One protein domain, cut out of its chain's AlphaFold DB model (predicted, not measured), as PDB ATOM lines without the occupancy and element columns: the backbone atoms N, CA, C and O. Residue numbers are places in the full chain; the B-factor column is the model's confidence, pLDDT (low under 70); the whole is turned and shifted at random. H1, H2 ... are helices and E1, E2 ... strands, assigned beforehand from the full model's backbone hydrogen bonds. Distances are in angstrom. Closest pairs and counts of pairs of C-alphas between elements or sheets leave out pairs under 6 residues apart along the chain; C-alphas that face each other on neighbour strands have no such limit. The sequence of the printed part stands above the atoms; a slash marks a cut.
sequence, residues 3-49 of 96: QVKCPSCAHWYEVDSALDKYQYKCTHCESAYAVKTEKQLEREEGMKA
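This is residues 3 to 49 of the 96 residues of an uncharacterized protein of Bacteroidetes bacterium (UniProt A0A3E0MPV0). Little regular structure: a small compact head of mostly loops with one short hairpin, E1 and E2, from which a single helix, H1, sticks out as an arm. The 47 printed residues hold two antiparallel strands, then one helix, a mixed class with only 18 residues in named elements. The whole is loose, radius of gyration of the C-alphas 12.9 A, and elongated, spanning 38 by 21 by 12 A.

E1, residues 3 to 5, and E2, residues 12 to 15, form an antiparallel hairpin at 132 degrees; N 4 and O 13 are 3.0 A apart, within hydrogen-bond range. H1, residues 38 to 48, is apart from E1, and its O i to N i+4 pairs are each within hydrogen-bond range.

E1 begins at C-alpha 3 (2.001, -47.640, 76.241) and measures 7.0 A; E2 measures 9.9 A. H1 measures 15.4 A, ending at C-alpha 48 (-17.735, -72.331, 75.087).

The C-alphas of His 11 and Ala 49 are farthest apart, 39.1 A. The printed part has no cut. The link E2 to H1 is long, 22 residues. Residues 37 to 49 stand free. Residues 47 and 49 have pLDDT under 70.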
ATOM      1  N   GLN A   3       0.807 -47.309  77.022       91.56
ATOM      2  CA  GLN A   3       2.001 -47.640  76.241       91.56
ATOM      3  C   GLN A   3       2.518 -49.035  76.601       91.56
ATOM      4  O   GLN A   3       2.607 -49.400  77.777       91.56
ATOM      5  N   VAL A   4       2.853 -49.823  75.582       90.50
ATOM      6  CA  VAL A   4       3.421 -51.169  75.723       90.50
ATOM      7  C   VAL A   4       4.639 -51.323  74.818       90.50
ATOM      8  O   VAL A   4       4.722 -50.705  73.758       90.50
ATOM      9  N   LYS A   5       5.597 -52.148  75.242       93.44
ATOM     10  CA  LYS A   5       6.808 -52.444  74.474       93.44
ATOM     11  C   LYS A   5       6.582 -53.671  73.597       93.44
ATOM     12  O   LYS A   5       6.242 -54.730  74.112       93.44
ATOM     13  N   CYS A   6       6.803 -53.549  72.291       91.94
ATOM     14  CA  CYS A   6       6.697 -54.673  71.367       91.94
ATOM     15  C   CYS A   6       7.760 -55.743  71.683       91.94
ATOM     16  O   CYS A   6       8.941 -55.400  71.770       91.94
ATOM     17  N   PRO A   7       7.391 -57.029  71.809       90.88
ATOM     18  CA  PRO A   7       8.362 -58.098  72.045       90.88
ATOM     19  C   PRO A   7       9.254 -58.378  70.827       90.88
ATOM     20  O   PRO A   7      10.381 -58.823  71.004       90.88
ATOM     21  N   SER A   8       8.783 -58.088  69.609       90.81
ATOM     22  CA  SER A   8       9.502 -58.397  68.366       90.81
ATOM     23  C   SER A   8      10.534 -57.331  67.989       90.81
ATOM     24  O   SER A   8      11.656 -57.661  67.626       90.81
ATOM     25  N   CYS A   9      10.162 -56.047  68.058       91.50
ATOM     26  CA  CYS A   9      11.013 -54.933  67.613       91.50
ATOM     27  C   CYS A   9      11.479 -54.007  68.748       91.50
ATOM     28  O   CYS A   9      12.158 -53.020  68.488       91.50
ATOM     29  N   ALA A  10      11.094 -54.290  69.998       91.19
ATOM     30  CA  ALA A  10      11.412 -53.495  71.187       91.19
ATOM     31  C   ALA A  10      10.902 -52.035  71.189       91.19
ATOM     32  O   ALA A  10      11.190 -51.310  72.145       91.19
ATOM     33  N   HIS A  11      10.115 -51.613  70.192       93.25
ATOM     34  CA  HIS A  11       9.536 -50.269  70.128       93.25
ATOM     35  C   HIS A  11       8.339 -50.122  71.076       93.25
ATOM     36  O   HIS A  11       7.521 -51.035  71.215       93.25
ATOM     37  N   TRP A  12       8.210 -48.957  71.708       93.75
ATOM     38  CA  TRP A  12       7.021 -48.575  72.472       93.75
ATOM     39  C   TRP A  12       5.925 -48.058  71.545       93.75
ATOM     40  O   TRP A  12       6.217 -47.265  70.654       93.75
ATOM     41  N   TYR A  13       4.685 -48.495  71.751       92.12
ATOM     42  CA  TYR A  13       3.526 -48.032  70.988       92.12
ATOM     43  C   TYR A  13       2.278 -47.961  71.872       92.12
ATOM     44  O   TYR A  13       2.211 -48.583  72.939       92.12
ATOM     45  N   GLU A  14       1.305 -47.166  71.439       92.25
ATOM     46  CA  GLU A  14       0.057 -46.950  72.167       92.25
ATOM     47  C   GLU A  14      -0.989 -48.002  71.805       92.25
ATOM     48  O   GLU A  14      -1.174 -48.356  70.640       92.25
ATOM     49  N   VAL A  15      -1.682 -48.501  72.827       91.25
ATOM     50  CA  VAL A  15      -2.799 -49.437  72.698       91.25
ATOM     51  C   VAL A  15      -3.995 -48.963  73.513       91.25
ATOM     52  O   VAL A  15      -3.859 -48.290  74.548       91.25
ATOM     53  N   ASP A  16      -5.184 -49.342  73.055       90.62
ATOM     54  CA  ASP A  16      -6.404 -49.144  73.822       90.62
ATOM     55  C   ASP A  16      -6.429 -50.095  75.028       90.62
ATOM     56  O   ASP A  16      -6.195 -51.299  74.918       90.62
ATOM     57  N   SER A  17      -6.729 -49.533  76.193       84.31
ATOM     58  CA  SER A  17      -6.895 -50.255  77.453       84.31
ATOM     59  C   SER A  17      -8.141 -51.144  77.481       84.31
ATOM     60  O   SER A  17      -8.202 -52.040  78.316       84.31
ATOM     61  N   ALA A  18      -9.121 -50.905  76.602       88.56
ATOM     62  CA  ALA A  18     -10.319 -51.735  76.489       88.56
ATOM     63  C   ALA A  18     -10.081 -53.049  75.718       88.56
ATOM     64  O   ALA A  18     -10.860 -53.992  75.856       88.56
ATOM     65  N   LEU A  19      -9.015 -53.123  74.914       85.75
ATOM     66  CA  LEU A  19      -8.695 -54.297  74.101       85.75
ATOM     67  C   LEU A  19      -7.892 -55.331  74.904       85.75
ATOM     68  O   LEU A  19      -7.051 -54.993  75.743       85.75
ATOM     69  N   ASP A  20      -8.122 -56.611  74.606       86.75
ATOM     70  CA  ASP A  20      -7.344 -57.717  75.168       86.75
ATOM     71  C   ASP A  20      -5.914 -57.711  74.594       86.75
ATOM     72  O   ASP A  20      -5.688 -57.385  73.428       86.75
ATOM     73  N   LYS A  21      -4.932 -58.135  75.392       86.31
ATOM     74  CA  LYS A  21      -3.509 -58.153  75.025       86.31
ATOM     75  C   LYS A  21      -3.197 -58.997  73.791       86.31
ATOM     76  O   LYS A  21      -2.220 -58.728  73.099       86.31
ATOM     77  N   TYR A  22      -4.020 -60.008  73.510       88.00
ATOM     78  CA  TYR A  22      -3.897 -60.849  72.315       88.00
ATOM     79  C   TYR A  22      -4.375 -60.145  71.035       88.00
ATOM     80  O   TYR A  22      -4.141 -60.639  69.938       88.00
ATOM     81  N   GLN A  23      -5.042 -58.994  71.165       87.06
ATOM     82  CA  GLN A  23      -5.496 -58.166  70.045       87.06
ATOM     83  C   GLN A  23      -4.527 -57.013  69.749       87.06
ATOM     84  O   GLN A  23      -4.666 -56.340  68.730       87.06
ATOM     85  N   TYR A  24      -3.532 -56.780  70.610       91.25
ATOM     86  CA  TYR A  24      -2.540 -55.736  70.389       91.25
ATOM     87  C   TYR A  24      -1.669 -56.092  69.182       91.25
ATOM     88  O   TYR A  24      -0.968 -57.109  69.174       91.25
ATOM     89  N   LYS A  25      -1.666 -55.208  68.186       90.88
ATOM     90  CA  LYS A  25      -0.748 -55.247  67.047       90.88
ATOM     91  C   LYS A  25       0.202 -54.068  67.130       90.88
ATOM     92  O   LYS A  25      -0.225 -52.954  67.423       90.88
ATOM     93  N   CYS A  26       1.484 -54.320  66.900       91.44
ATOM     94  CA  CYS A  26       2.464 -53.246  66.863       91.44
ATOM     95  C   CYS A  26       2.255 -52.380  65.617       91.44
ATOM     96  O   CYS A  26       2.189 -52.900  64.510       91.44
ATOM     97  N   THR A  27       2.216 -51.062  65.790       91.00
ATOM     98  CA  THR A  27       2.105 -50.088  64.691       91.00
ATOM     99  C   THR A  27       3.358 -50.005  63.818       91.00
ATOM    100  O   THR A  27       3.286 -49.494  62.709       91.00
ATOM    101  N   HIS A  28       4.507 -50.491  64.302       90.44
ATOM    102  CA  HIS A  28       5.792 -50.376  63.603       90.44
ATOM    103  C   HIS A  28       6.171 -51.613  62.788       90.44
ATOM    104  O   HIS A  28       6.733 -51.483  61.708       90.44
ATOM    105  N   CYS A  29       5.922 -52.811  63.318       90.19
ATOM    106  CA  CYS A  29       6.324 -54.072  62.684       90.19
ATOM    107  C   CYS A  29       5.150 -55.015  62.410       90.19
ATOM    108  O   CYS A  29       5.373 -56.159  62.027       90.19
ATOM    109  N   GLU A  30       3.919 -54.572  62.686       89.62
ATOM    110  CA  GLU A  30       2.663 -55.308  62.470       89.62
ATOM    111  C   GLU A  30       2.549 -56.659  63.200       89.62
ATOM    112  O   GLU A  30       1.525 -57.340  63.112       89.62
ATOM    113  N   SER A  31       3.552 -57.040  63.998       90.25
ATOM    114  CA  SER A  31       3.545 -58.295  64.742       90.25
ATOM    115  C   SER A  31       2.551 -58.252  65.902       90.25
ATOM    116  O   SER A  31       2.405 -57.222  66.575       90.25
ATOM    117  N   ALA A  32       1.924 -59.394  66.186       90.06
ATOM    118  CA  ALA A  32       1.095 -59.576  67.371       90.06
ATOM    119  C   ALA A  32       1.932 -59.449  68.652       90.06
ATOM    120  O   ALA A  32       3.046 -59.963  68.736       90.06
ATOM    121  N   TYR A  33       1.379 -58.790  69.670       89.50
ATOM    122  CA  TYR A  33       2.020 -58.669  70.980       89.50
ATOM    123  C   TYR A  33       2.104 -60.012  71.716       89.50
ATOM    124  O   TYR A  33       3.082 -60.302  72.395       89.50
ATOM    125  N   ALA A  34       1.061 -60.832  71.604       88.50
ATOM    126  CA  ALA A  34       1.006 -62.153  72.204       88.50
ATOM    127  C   ALA A  34       0.128 -63.069  71.354       88.50
ATOM    128  O   ALA A  34      -0.917 -62.650  70.857       88.50
ATOM    129  N   VAL A  35       0.529 -64.332  71.241       89.12
ATOM    130  CA  VAL A  35      -0.232 -65.386  70.565       89.12
ATOM    131  C   VAL A  35      -0.652 -66.408  71.617       89.12
ATOM    132  O   VAL A  35       0.142 -66.758  72.492       89.12
ATOM    133  N   LYS A  36      -1.915 -66.843  71.576       88.75
ATOM    134  CA  LYS A  36      -2.417 -67.883  72.484       88.75
ATOM    135  C   LYS A  36      -1.780 -69.224  72.129       88.75
ATOM    136  O   LYS A  36      -1.609 -69.535  70.955       88.75
ATOM    137  N   THR A  37      -1.446 -70.019  73.140       89.69
ATOM    138  CA  THR A  37      -0.979 -71.393  72.920       89.69
ATOM    139  C   THR A  37      -2.151 -72.319  72.594       89.69
ATOM    140  O   THR A  37      -3.287 -72.041  72.978       89.69
ATOM    141  N   GLU A  38      -1.885 -73.451  71.940       89.06
ATOM    142  CA  GLU A  38      -2.916 -74.451  71.608       89.06
ATOM    143  C   GLU A  38      -3.706 -74.890  72.850       89.06
ATOM    144  O   GLU A  38      -4.931 -74.839  72.858       89.06
ATOM    145  N   LYS A  39      -3.014 -75.147  73.968       85.56
ATOM    146  CA  LYS A  39      -3.647 -75.477  75.260       85.56
ATOM    147  C   LYS A  39      -4.601 -74.394  75.779       85.56
ATOM    148  O   LYS A  39      -5.551 -74.694  76.498       85.56
ATOM    149  N   GLN A  40      -4.327 -73.118  75.492       85.69
ATOM    150  CA  GLN A  40      -5.210 -72.014  75.884       85.69
ATOM    151  C   GLN A  40      -6.451 -71.952  74.991       85.69
ATOM    152  O   GLN A  40      -7.539 -71.701  75.504       85.69
ATOM    153  N   LEU A  41      -6.293 -72.213  73.692       87.06
ATOM    154  CA  LEU A  41      -7.402 -72.281  72.742       87.06
ATOM    155  C   LEU A  41      -8.340 -73.448  73.072       87.06
ATOM    156  O   LEU A  41      -9.537 -73.227  73.217       87.06
ATOM    157  N   GLU A  42      -7.796 -74.641  73.325       85.31
ATOM    158  CA  GLU A  42      -8.571 -75.819  73.743       85.31
ATOM    159  C   GLU A  42      -9.371 -75.557  75.024       85.31
ATOM    160  O   GLU A  42     -10.527 -75.961  75.148       85.31
ATOM    161  N   ARG A  43      -8.785 -74.835  75.988       81.94
ATOM    162  CA  ARG A  43      -9.484 -74.459  77.220       81.94
ATOM    163  C   ARG A  43     -10.632 -73.489  76.948       81.94
ATOM    164  O   ARG A  43     -11.701 -73.648  77.530       81.94
ATOM    165  N   GLU A  44     -10.424 -72.483  76.102       83.06
ATOM    166  CA  GLU A  44     -11.477 -71.535  75.721       83.06
ATOM    167  C   GLU A  44     -12.608 -72.224  74.951       83.06
ATOM    168  O   GLU A  44     -13.779 -71.955  75.215       83.06
ATOM    169  N   GLU A  45     -12.280 -73.157  74.058       81.81
ATOM    170  CA  GLU A  45     -13.253 -73.989  73.349       81.81
ATOM    171  C   GLU A  45     -14.023 -74.911  74.297       81.81
ATOM    172  O   GLU A  45     -15.252 -74.965  74.236       81.81
ATOM    173  N   GLY A  46     -13.336 -75.545  75.251       73.25
ATOM    174  CA  GLY A  46     -13.960 -76.343  76.305       73.25
ATOM    175  C   GLY A  46     -14.867 -75.529  77.236       73.25
ATOM    176  O   GLY A  46     -15.802 -76.078  77.806       73.25
ATOM    177  N   MET A  47     -14.639 -74.217  77.365       69.12
ATOM    178  CA  MET A  47     -15.520 -73.317  78.122       69.12
ATOM    179  C   MET A  47     -16.683 -72.751  77.295       69.12
ATOM    180  O   MET A  47     -17.676 -72.322  77.883       69.12
ATOM    181  N   LYS A  48     -16.613 -72.755  75.953       71.12
ATOM    182  CA  LYS A  48     -17.735 -72.331  75.087       71.12
ATOM    183  C   LYS A  48     -18.942 -73.264  75.201       71.12
ATOM    184  O   LYS A  48     -20.073 -72.819  75.010       71.12
ATOM    185  N   ALA A  49     -18.716 -74.534  75.529       60.38
ATOM    186  CA  ALA A  49     -19.764 -75.480  75.874       60.38
ATOM    187  C   ALA A  49     -19.717 -75.724  77.390       60.38
ATOM    188  O   ALA A  49     -18.877 -76.501  77.838       60.38
TER     189      ALA A  49